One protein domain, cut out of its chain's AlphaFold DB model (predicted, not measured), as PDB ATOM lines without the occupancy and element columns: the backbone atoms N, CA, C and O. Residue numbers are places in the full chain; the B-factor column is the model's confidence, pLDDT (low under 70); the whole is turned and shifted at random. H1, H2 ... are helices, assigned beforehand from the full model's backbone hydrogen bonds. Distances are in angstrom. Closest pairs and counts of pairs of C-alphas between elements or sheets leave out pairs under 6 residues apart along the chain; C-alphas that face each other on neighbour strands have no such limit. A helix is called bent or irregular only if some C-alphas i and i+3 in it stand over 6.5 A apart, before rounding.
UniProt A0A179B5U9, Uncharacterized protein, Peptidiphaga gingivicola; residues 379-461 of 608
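This is residues 379 to 461 of the 608 residues of an uncharacterized protein of Peptidiphaga gingivicola (UniProt A0A179B5U9). The longest helix, H4, crosses H1, the helix in the middle of a compact cluster of crossed helices. H3 packs on H1 too, with H2 next to H3, while H5 reaches H1 at Val 451, and the short H6 lies off the cluster near the last printed residue. The 83 printed residues include six named helices, H1 to H6 in chain order, and no named strand; the class is all helix. The whole is compact and rounded, with a radius of gyration of the C-alphas of 12.1 A and spans of 34 by 27 by 26 A.

H4, residues 425 to 436, is 16.1 A long and begins at C-alpha 425, (33.513, 40.317, -43.142). H1, residues 379 to 389, is 15.0 A long from C-alpha 379 at (44.902, 38.265, -54.427). H2 is residues 398 to 407, 14.6 A, and H3 residues 414 to 421, 10.5 A. H5, residues 442 to 451, 15.0 A, is irregular: C-alphas 443 and 446 are 7.9 A apart. H6, residues 457 to 460, 5.0 A, ends at C-alpha 460, (47.698, 51.019, -56.780).

H4 touches the hub H1 about perpendicular at 82 degrees, closest C-alphas Val 386 and Ala 432, 5.3 A. H5 touches H1 at 80 degrees, about perpendicular, closest C-alphas Ala 383 and Val 451, 4.5 A. H3 touches H1 at a steep tilt of 48 degrees, opposite ways, closest C-alphas Cys 381 and Val 417, 5.3 A. H2 touches H3, closest C-alphas Ala 402 and Leu 414, 5.5 A. H6 touches no helix. Every O i to N i+4 pair is within hydrogen-bond range in H1, H3 and H4; H2 and H5 have 4 of 6 each, and H6 is too short for such a pair.

The C-alphas farthest apart, Asp 407 and Pro 442, are 34.8 A apart. The printed part has no cut and no long link. Mean pLDDT of the printed part is 78.9, with residues 392 to 395, 409 to 410 and 458 to 461 under 70.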
ATOM      1  N   GLU A 379      43.702  38.319 -55.269       84.56
ATOM      2  CA  GLU A 379      44.902  38.265 -54.427       84.56
ATOM      3  C   GLU A 379      45.284  39.651 -53.880       84.56
ATOM      4  O   GLU A 379      45.583  39.769 -52.695       84.56
ATOM      5  N   ASP A 380      45.189  40.726 -54.679       83.25
ATOM      6  CA  ASP A 380      45.349  42.107 -54.184       83.25
ATOM      7  C   ASP A 380      44.301  42.452 -53.108       83.25
ATOM      8  O   ASP A 380      44.589  43.179 -52.155       83.25
ATOM      9  N   CYS A 381      43.068  41.952 -53.256       83.38
ATOM     10  CA  CYS A 381      42.002  42.171 -52.277       83.38
ATOM     11  C   CYS A 381      42.238  41.371 -50.987       83.38
ATOM     12  O   CYS A 381      41.972  41.890 -49.903       83.38
ATOM     13  N   TRP A 382      42.764  40.148 -51.088       85.88
ATOM     14  CA  TRP A 382      43.151  39.335 -49.935       85.88
ATOM     15  C   TRP A 382      44.373  39.888 -49.199       85.88
ATOM     16  O   TRP A 382      44.332  39.985 -47.973       85.88
ATOM     17  N   ALA A 383      45.416  40.315 -49.916       86.31
ATOM     18  CA  ALA A 383      46.629  40.878 -49.320       86.31
ATOM     19  C   ALA A 383      46.325  42.117 -48.461       86.31
ATOM     20  O   ALA A 383      46.835  42.240 -47.353       86.31
ATOM     21  N   ALA A 384      45.413  42.989 -48.910       86.88
ATOM     22  CA  ALA A 384      44.971  44.146 -48.128       86.88
ATOM     23  C   ALA A 384      44.257  43.758 -46.820       86.88
ATOM     24  O   ALA A 384      44.452  44.406 -45.790       86.88
ATOM     25  N   VAL A 385      43.437  42.699 -46.840       86.75
ATOM     26  CA  VAL A 385      42.783  42.177 -45.629       86.75
ATOM     27  C   VAL A 385      43.817  41.559 -44.693       86.75
ATOM     28  O   VAL A 385      43.798  41.864 -43.506       86.75
ATOM     29  N   VAL A 386      44.738  40.741 -45.203       87.06
ATOM     30  CA  VAL A 386      45.786  40.096 -44.395       87.06
ATOM     31  C   VAL A 386      46.719  41.126 -43.753       87.06
ATOM     32  O   VAL A 386      46.965  41.032 -42.554       87.06
ATOM     33  N   GLU A 387      47.142  42.158 -44.488       87.44
ATOM     34  CA  GLU A 387      47.968  43.258 -43.967       87.44
ATOM     35  C   GLU A 387      47.277  44.003 -42.810       87.44
ATOM     36  O   GLU A 387      47.892  44.250 -41.771       87.44
ATOM     37  N   TYR A 388      45.971  44.274 -42.921       85.38
ATOM     38  CA  TYR A 388      45.190  44.841 -41.815       85.38
ATOM     39  C   TYR A 388      45.063  43.891 -40.616       85.38
ATOM     40  O   TYR A 388      45.124  44.326 -39.467       85.38
ATOM     41  N   MET A 389      44.855  42.598 -40.873       83.31
ATOM     42  CA  MET A 389      44.675  41.585 -39.829       83.31
ATOM     43  C   MET A 389      45.988  41.268 -39.095       83.31
ATOM     44  O   MET A 389      45.939  40.879 -37.935       83.31
ATOM     45  N   SER A 390      47.150  41.512 -39.715       83.56
ATOM     46  CA  SER A 390      48.474  41.434 -39.074       83.56
ATOM     47  C   SER A 390      48.816  42.604 -38.134       83.56
ATOM     48  O   SER A 390      49.953  42.714 -37.687       83.56
ATOM     49  N   LEU A 391      47.860  43.491 -37.835       83.56
ATOM     50  CA  LEU A 391      48.028  44.565 -36.853       83.56
ATOM     51  C   LEU A 391      47.470  44.134 -35.490       83.56
ATOM     52  O   LEU A 391      46.255  43.983 -35.338       83.56
ATOM     53  N   ASP A 392      48.351  43.998 -34.497       63.53
ATOM     54  CA  ASP A 392      48.009  43.510 -33.152       63.53
ATOM     55  C   ASP A 392      47.095  44.473 -32.357       63.53
ATOM     56  O   ASP A 392      46.221  44.039 -31.609       63.53
ATOM     57  N   ASP A 393      47.252  45.789 -32.545       59.53
ATOM     58  CA  ASP A 393      46.649  46.834 -31.696       59.53
ATOM     59  C   ASP A 393      45.173  47.189 -32.010       59.53
ATOM     60  O   ASP A 393      44.675  48.234 -31.572       59.53
ATOM     61  N   ARG A 394      44.452  46.408 -32.828       62.72
ATOM     62  CA  ARG A 394      43.144  46.831 -33.377       62.72
ATOM     63  C   ARG A 394      42.014  45.835 -33.166       62.72
ATOM     64  O   ARG A 394      42.165  44.632 -33.320       62.72
ATOM     65  N   THR A 395      40.811  46.370 -32.948       65.12
ATOM     66  CA  THR A 395      39.573  45.621 -33.168       65.12
ATOM     67  C   THR A 395      39.476  45.245 -34.645       65.12
ATOM     68  O   THR A 395      39.277  46.107 -35.501       65.12
ATOM     69  N   HIS A 396      39.585  43.954 -34.969       76.81
ATOM     70  CA  HIS A 396      39.513  43.417 -36.337       76.81
ATOM     71  C   HIS A 396      38.095  43.460 -36.946       76.81
ATOM     72  O   HIS A 396      37.583  42.488 -37.502       76.81
ATOM     73  N   SER A 397      37.418  44.605 -36.830       81.38
ATOM     74  CA  SER A 397      36.087  44.854 -37.369       81.38
ATOM     75  C   SER A 397      36.159  45.393 -38.800       81.38
ATOM     76  O   SER A 397      37.045  46.172 -39.155       81.38
ATOM     77  N   GLY A 398      35.160  45.059 -39.621       75.00
ATOM     78  CA  GLY A 398      35.058  45.607 -40.974       75.00
ATOM     79  C   GLY A 398      34.842  47.125 -40.991       75.00
ATOM     80  O   GLY A 398      35.171  47.777 -41.978       75.00
ATOM     81  N   GLY A 399      34.322  47.707 -39.901       79.50
ATOM     82  CA  GLY A 399      34.221  49.158 -39.740       79.50
ATOM     83  C   GLY A 399      35.587  49.826 -39.573       79.50
ATOM     84  O   GLY A 399      35.794  50.922 -40.093       79.50
ATOM     85  N   ASP A 400      36.522  49.141 -38.915       82.31
ATOM     86  CA  ASP A 400      37.880  49.618 -38.649       82.31
ATOM     87  C   ASP A 400      38.832  49.345 -39.820       82.31
ATOM     88  O   ASP A 400      39.584  50.247 -40.196       82.31
ATOM     89  N   TYR A 401      38.687  48.212 -40.522       83.81
ATOM     90  CA  TYR A 401      39.274  48.031 -41.859       83.81
ATOM     91  C   TYR A 401      38.826  49.162 -42.794       83.81
ATOM     92  O   TYR A 401      39.640  49.812 -43.443       83.81
ATOM     93  N   ALA A 402      37.523  49.471 -42.815       81.38
ATOM     94  CA  ALA A 402      36.972  50.550 -43.631       81.38
ATOM     95  C   ALA A 402      37.333  51.964 -43.141       81.38
ATOM     96  O   ALA A 402      36.869  52.924 -43.763       81.38
ATOM     97  N   ARG A 403      38.106  52.116 -42.056       81.56
ATOM     98  CA  ARG A 403      38.811  53.351 -41.669       81.56
ATOM     99  C   ARG A 403      40.255  53.289 -42.174       81.56
ATOM    100  O   ARG A 403      40.615  54.094 -43.022       81.56
ATOM    101  N   TYR A 404      40.997  52.258 -41.767       81.19
ATOM    102  CA  TYR A 404      42.387  51.988 -42.156       81.19
ATOM    103  C   TYR A 404      42.623  52.055 -43.675       81.19
ATOM    104  O   TYR A 404      43.506  52.773 -44.137       81.19
ATOM    105  N   SER A 405      41.753  51.428 -44.473       81.62
ATOM    106  CA  SER A 405      41.821  51.438 -45.941       81.62
ATOM    107  C   SER A 405      41.454  52.792 -46.591       81.62
ATOM    108  O   SER A 405      41.201  52.841 -47.796       81.62
ATOM    109  N   ARG A 406      41.289  53.869 -45.809       75.81
ATOM    110  CA  ARG A 406      41.209  55.268 -46.280       75.81
ATOM    111  C   ARG A 406      42.475  56.053 -45.957       75.81
ATOM    112  O   ARG A 406      42.763  57.019 -46.654       75.81
ATOM    113  N   ASP A 407      43.172  55.648 -44.899       77.06
ATOM    114  CA  ASP A 407      44.392  56.287 -44.415       77.06
ATOM    115  C   ASP A 407      45.614  55.831 -45.239       77.06
ATOM    116  O   ASP A 407      46.598  56.561 -45.340       77.06
ATOM    117  N   ILE A 408      45.529  54.653 -45.879       78.19
ATOM    118  CA  ILE A 408      46.536  54.128 -46.814       78.19
ATOM    119  C   ILE A 408      46.132  54.407 -48.266       78.19
ATOM    120  O   ILE A 408      45.160  53.862 -48.798       78.19
ATOM    121  N   ASP A 409      46.930  55.248 -48.923       68.38
ATOM    122  CA  ASP A 409      46.728  55.678 -50.304       68.38
ATOM    123  C   ASP A 409      46.869  54.488 -51.278       68.38
ATOM    124  O   ASP A 409      47.939  53.902 -51.434       68.38
ATOM    125  N   GLY A 410      45.772  54.131 -51.956       69.94
ATOM    126  CA  GLY A 410      45.737  53.086 -52.990       69.94
ATOM    127  C   GLY A 410      45.305  51.685 -52.543       69.94
ATOM    128  O   GLY A 410      45.082  50.838 -53.406       69.94
ATOM    129  N   MET A 411      45.097  51.448 -51.245       80.75
ATOM    130  CA  MET A 411      44.556  50.181 -50.728       80.75
ATOM    131  C   MET A 411      43.096  49.945 -51.202       80.75
ATOM    132  O   MET A 411      42.315  50.900 -51.315       80.75
ATOM    133  N   PRO A 412      42.666  48.700 -51.500       81.31
ATOM    134  CA  PRO A 412      41.281  48.417 -51.878       81.31
ATOM    135  C   PRO A 412      40.312  48.597 -50.695       81.31
ATOM    136  O   PRO A 412      40.336  47.870 -49.701       81.31
ATOM    137  N   ALA A 413      39.390  49.554 -50.825       81.56
ATOM    138  CA  ALA A 413      38.365  49.822 -49.816       81.56
ATOM    139  C   ALA A 413      37.402  48.636 -49.608       81.56
ATOM    140  O   ALA A 413      37.104  47.908 -50.555       81.56
ATOM    141  N   LEU A 414      36.818  48.501 -48.405       80.06
ATOM    142  CA  LEU A 414      35.960  47.362 -48.009       80.06
ATOM    143  C   LEU A 414      34.881  46.985 -49.041       80.06
ATOM    144  O   LEU A 414      34.637  45.809 -49.286       80.06
ATOM    145  N   ILE A 415      34.228  47.980 -49.650       74.19
ATOM    146  CA  ILE A 415      33.174  47.764 -50.658       74.19
ATOM    147  C   ILE A 415      33.750  47.125 -51.933       74.19
ATOM    148  O   ILE A 415      33.090  46.303 -52.558       74.19
ATOM    149  N   THR A 416      34.992  47.465 -52.299       79.81
ATOM    150  CA  THR A 416      35.710  46.817 -53.408       79.81
ATOM    151  C   THR A 416      36.063  45.379 -53.042       79.81
ATOM    152  O   THR A 416      35.734  44.498 -53.818       79.81
ATOM    153  N   VAL A 417      36.635  45.135 -51.854       83.00
ATOM    154  CA  VAL A 417      36.995  43.782 -51.378       83.00
ATOM    155  C   VAL A 417      35.774  42.855 -51.357       83.00
ATOM    156  O   VAL A 417      35.785  41.814 -52.007       83.00
ATOM    157  N   LYS A 418      34.679  43.263 -50.699       80.50
ATOM    158  CA  LYS A 418      33.430  42.480 -50.650       80.50
ATOM    159  C   LYS A 418      32.800  42.279 -52.030       80.50
ATOM    160  O   LYS A 418      32.341  41.187 -52.333       80.50
ATOM    161  N   GLY A 419      32.790  43.314 -52.873       73.25
ATOM    162  CA  GLY A 419      32.232  43.238 -54.228       73.25
ATOM    163  C   GLY A 419      33.076  42.431 -55.224       73.25
ATOM    164  O   GLY A 419      32.557  42.043 -56.266       73.25
ATOM    165  N   ARG A 420      34.357  42.193 -54.918       78.50
ATOM    166  CA  ARG A 420      35.275  41.324 -55.672       78.50
ATOM    167  C   ARG A 420      35.175  39.872 -55.213       78.50
ATOM    168  O   ARG A 420      34.901  38.999 -56.024       78.50
ATOM    169  N   LEU A 421      35.355  39.644 -53.912       80.50
ATOM    170  CA  LEU A 421      35.460  38.307 -53.327       80.50
ATOM    171  C   LEU A 421      34.096  37.653 -53.043       80.50
ATOM    172  O   LEU A 421      34.037  36.454 -52.807       80.50
ATOM    173  N   GLY A 422      33.002  38.423 -53.020       76.25
ATOM    174  CA  GLY A 422      31.647  37.942 -52.716       76.25
ATOM    175  C   GLY A 422      31.371  37.657 -51.232       76.25
ATOM    176  O   GLY A 422      30.222  37.434 -50.864       76.25
ATOM    177  N   LEU A 423      32.403  37.697 -50.382       82.25
ATOM    178  CA  LEU A 423      32.355  37.285 -48.977       82.25
ATOM    179  C   LEU A 423      31.943  38.404 -48.003       82.25
ATOM    180  O   LEU A 423      32.211  39.598 -48.193       82.25
ATOM    181  N   HIS A 424      31.342  37.998 -46.888       82.94
ATOM    182  CA  HIS A 424      31.074  38.824 -45.717       82.94
ATOM    183  C   HIS A 424      32.330  38.998 -44.843       82.94
ATOM    184  O   HIS A 424      33.319  38.282 -44.954       82.94
ATOM    185  N   TRP A 425      32.315  39.991 -43.939       84.44
ATOM    186  CA  TRP A 425      33.513  40.317 -43.142       84.44
ATOM    187  C   TRP A 425      33.960  39.181 -42.210       84.44
ATOM    188  O   TRP A 425      35.156  39.027 -42.001       84.44
ATOM    189  N   ALA A 426      33.026  38.387 -41.677       84.00
ATOM    190  CA  ALA A 426      33.364  37.251 -40.820       84.00
ATOM    191  C   ALA A 426      34.213  36.211 -41.574       84.00
ATOM    192  O   ALA A 426      35.279  35.846 -41.099       84.00
ATOM    193  N   GLU A 427      33.792  35.835 -42.783       83.75
ATOM    194  CA  GLU A 427      34.473  34.866 -43.656       83.75
ATOM    195  C   GLU A 427      35.855  35.374 -44.109       83.75
ATOM    196  O   GLU A 427      36.834  34.624 -44.122       83.75
ATOM    197  N   LEU A 428      35.955  36.674 -44.429       86.19
ATOM    198  CA  LEU A 428      37.222  37.341 -44.756       86.19
ATOM    199  C   LEU A 428      38.192  37.330 -43.564       86.19
ATOM    200  O   LEU A 428      39.357  36.969 -43.722       86.19
ATOM    201  N   ALA A 429      37.716  37.696 -42.370       84.31
ATOM    202  CA  ALA A 429      38.530  37.744 -41.158       84.31
ATOM    203  C   ALA A 429      38.928  36.342 -40.665       84.31
ATOM    204  O   ALA A 429      40.068  36.146 -40.255       84.31
ATOM    205  N   GLU A 430      38.036  35.351 -40.745       83.81
ATOM    206  CA  GLU A 430      38.334  33.949 -40.433       83.81
ATOM    207  C   GLU A 430      39.407  33.386 -41.372       83.81
ATOM    208  O   GLU A 430      40.386  32.795 -40.913       83.81
ATOM    209  N   THR A 431      39.284  33.636 -42.679       82.56
ATOM    210  CA  THR A 431      40.267  33.183 -43.673       82.56
ATOM    211  C   THR A 431      41.622  33.873 -43.492       82.56
ATOM    212  O   THR A 431      42.652  33.204 -43.518       82.56
ATOM    213  N   ALA A 432      41.646  35.183 -43.233       83.75
ATOM    214  CA  ALA A 432      42.886  35.906 -42.949       83.75
ATOM    215  C   ALA A 432      43.545  35.440 -41.636       83.75
ATOM    216  O   ALA A 432      44.745  35.175 -41.618       83.75
ATOM    217  N   ASN A 433      42.769  35.238 -40.566       84.81
ATOM    218  CA  ASN A 433      43.266  34.667 -39.309       84.81
ATOM    219  C   ASN A 433      43.812  33.245 -39.497       84.81
ATOM    220  O   ASN A 433      44.815  32.886 -38.885       84.81
ATOM    221  N   ARG A 434      43.194  32.433 -40.363       85.19
ATOM    222  CA  ARG A 434      43.681  31.091 -40.712       85.19
ATOM    223  C   ARG A 434      45.053  31.142 -41.395       85.19
ATOM    224  O   ARG A 434      45.912  30.332 -41.049       85.19
ATOM    225  N   LEU A 435      45.265  32.090 -42.314       84.00
ATOM    226  CA  LEU A 435      46.558  32.316 -42.974       84.00
ATOM    227  C   LEU A 435      47.622  32.798 -41.979       84.00
ATOM    228  O   LEU A 435      48.687  32.191 -41.887       84.00
ATOM    229  N   LEU A 436      47.311  33.826 -41.182       83.12
ATOM    230  CA  LEU A 436      48.220  34.391 -40.176       83.12
ATOM    231  C   LEU A 436      48.593  33.378 -39.079       83.12
ATOM    232  O   LEU A 436      49.732  33.352 -38.625       83.12
ATOM    233  N   ALA A 437      47.674  32.482 -38.709       83.12
ATOM    234  CA  ALA A 437      47.932  31.370 -37.790       83.12
ATOM    235  C   ALA A 437      48.692  30.184 -38.426       83.12
ATOM    236  O   ALA A 437      48.769  29.115 -37.816       83.12
ATOM    237  N   GLY A 438      49.200  30.322 -39.658       78.50
ATOM    238  CA  GLY A 438      49.962  29.288 -40.367       78.50
ATOM    239  C   GLY A 438      49.148  28.060 -40.789       78.50
ATOM    240  O   GLY A 438      49.725  27.055 -41.195       78.50
ATOM    241  N   ARG A 439      47.810  28.106 -40.720       79.31
ATOM    242  CA  ARG A 439      46.908  26.982 -41.054       79.31
ATOM    243  C   ARG A 439      46.581  26.952 -42.551       79.31
ATOM    244  O   ARG A 439      45.417  26.888 -42.961       79.31
ATOM    245  N   ILE A 440      47.635  27.046 -43.352       80.19
ATOM    246  CA  ILE A 440      47.632  26.986 -44.815       80.19
ATOM    247  C   ILE A 440      47.445  25.521 -45.233       80.19
ATOM    248  O   ILE A 440      48.033  24.630 -44.615       80.19
ATOM    249  N   ARG A 441      46.620  25.241 -46.248       76.38
ATOM    250  CA  ARG A 441      46.520  23.885 -46.807       76.38
ATOM    251  C   ARG A 441      47.602  23.647 -47.877       76.38
ATOM    252  O   ARG A 441      48.006  24.611 -48.525       76.38
ATOM    253  N   PRO A 442      48.041  22.399 -48.131       73.19
ATOM    254  CA  PRO A 442      49.057  22.116 -49.154       73.19
ATOM    255  C   PRO A 442      48.670  22.566 -50.574       73.19
ATOM    256  O   PRO A 442      49.533  22.956 -51.352       73.19
ATOM    257  N   ASP A 443      47.376  22.554 -50.902       77.38
ATOM    258  CA  ASP A 443      46.796  23.048 -52.160       77.38
ATOM    259  C   ASP A 443      46.725  24.585 -52.258       77.38
ATOM    260  O   ASP A 443      46.539  25.132 -53.342       77.38
ATOM    261  N   GLU A 444      46.914  25.295 -51.144       78.12
ATOM    262  CA  GLU A 444      46.819  26.756 -51.048       78.12
ATOM    263  C   GLU A 444      48.187  27.445 -50.900       78.12
ATOM    264  O   GLU A 444      48.242  28.673 -50.837       78.12
ATOM    265  N   GLU A 445      49.293  26.696 -50.806       75.00
ATOM    266  CA  GLU A 445      50.571  27.238 -50.320       75.00
ATOM    267  C   GLU A 445      51.146  28.350 -51.214       75.00
ATOM    268  O   GLU A 445      51.686  29.334 -50.710       75.00
ATOM    269  N   GLU A 446      50.991  28.252 -52.538       74.12
ATOM    270  CA  GLU A 446      51.441  29.299 -53.467       74.12
ATOM    271  C   GLU A 446      50.591  30.574 -53.376       74.12
ATOM    272  O   GLU A 446      51.136  31.679 -53.364       74.12
ATOM    273  N   TRP A 447      49.270  30.425 -53.247       83.69
ATOM    274  CA  TRP A 447      48.333  31.539 -53.079       83.69
ATOM    275  C   TRP A 447      48.551  32.254 -51.743       83.69
ATOM    276  O   TRP A 447      48.667  33.479 -51.705       83.69
ATOM    277  N   ALA A 448      48.696  31.493 -50.655       79.06
ATOM    278  CA  ALA A 448      49.012  32.030 -49.339       79.06
ATOM    279  C   ALA A 448      50.339  32.807 -49.354       79.06
ATOM    280  O   ALA A 448      50.430  33.872 -48.748       79.06
ATOM    281  N   ARG A 449      51.351  32.323 -50.086       80.00
ATOM    282  CA  ARG A 449      52.658  32.984 -50.218       80.00
ATOM    283  C   ARG A 449      52.574  34.324 -50.959       80.00
ATOM    284  O   ARG A 449      53.230  35.276 -50.539       80.00
ATOM    285  N   ASP A 450      51.760  34.432 -52.011       79.81
ATOM    286  CA  ASP A 450      51.530  35.715 -52.697       79.81
ATOM    287  C   ASP A 450      50.698  36.690 -51.845       79.81
ATOM    288  O   ASP A 450      51.078  37.848 -51.683       79.81
ATOM    289  N   VAL A 451      49.614  36.214 -51.228       85.06
ATOM    290  CA  VAL A 451      48.736  37.021 -50.360       85.06
ATOM    291  C   VAL A 451      49.464  37.546 -49.116       85.06
ATOM    292  O   VAL A 451      49.228  38.679 -48.705       85.06
ATOM    293  N   MET A 452      50.376  36.760 -48.537       78.75
ATOM    294  CA  MET A 452      51.223  37.166 -47.406       78.75
ATOM    295  C   MET A 452      52.408  38.063 -47.818       78.75
ATOM    296  O   MET A 452      53.136  38.538 -46.946       78.75
ATOM    297  N   THR A 453      52.647  38.298 -49.116       81.88
ATOM    298  CA  THR A 453      53.751  39.153 -49.585       81.88
ATOM    299  C   THR A 453      53.352  40.636 -49.516       81.88
ATOM    300  O   THR A 453      52.445  41.038 -50.253       81.88
ATOM    301  N   PRO A 454      54.039  41.481 -48.711       77.31
ATOM    302  CA  PRO A 454      53.666  42.884 -48.519       77.31
ATOM    303  C   PRO A 454      53.564  43.667 -49.831       77.31
ATOM    304  O   PRO A 454      54.500  43.692 -50.640       77.31
ATOM    305  N   ARG A 455      52.427  44.336 -50.045       78.88
ATOM    306  CA  ARG A 455      52.156  45.113 -51.260       78.88
ATOM    307  C   ARG A 455      52.567  46.578 -51.068       78.88
ATOM    308  O   ARG A 455      52.569  47.115 -49.969       78.88
ATOM    309  N   LYS A 456      52.904  47.253 -52.171       77.00
ATOM    310  CA  LYS A 456      53.179  48.703 -52.202       77.00
ATOM    311  C   LYS A 456      51.979  49.443 -52.777       77.00
ATOM    312  O   LYS A 456      51.895  49.625 -53.999       77.00
ATOM    313  N   TRP A 457      51.027  49.789 -51.911       76.12
ATOM    314  CA  TRP A 457      49.723  50.361 -52.273       76.12
ATOM    315  C   TRP A 457      49.816  51.687 -53.035       76.12
ATOM    316  O   TRP A 457      48.943  51.982 -53.850       76.12
ATOM    317  N   GLU A 458      50.925  52.418 -52.914       65.56
ATOM    318  CA  GLU A 458      51.199  53.652 -53.658       65.56
ATOM    319  C   GLU A 458      51.165  53.425 -55.181       65.56
ATOM    320  O   GLU A 458      50.735  54.293 -55.943       65.56
ATOM    321  N   ASN A 459      51.550  52.227 -55.641       61.91
ATOM    322  CA  ASN A 459      51.461  51.827 -57.051       61.91
ATOM    323  C   ASN A 459      50.012  51.592 -57.516       61.91
ATOM    324  O   ASN A 459      49.712  51.707 -58.707       61.91
ATOM    325  N   TYR A 460      49.122  51.272 -56.576       59.34
ATOM    326  CA  TYR A 460      47.698  51.019 -56.780       59.34
ATOM    327  C   TYR A 460      46.832  52.266 -56.561       59.34
ATOM    328  O   TYR A 460      45.627  52.212 -56.827       59.34
ATOM    329  N   VAL A 461      47.425  53.402 -56.150       56.12
ATOM    330  CA  VAL A 461      46.760  54.713 -56.093       56.12
ATOM    331  C   VAL A 461      46.103  54.981 -57.437       56.12
ATOM    332  O   VAL A 461      46.734  55.367 -58.429       56.12
TER     333      VAL A 461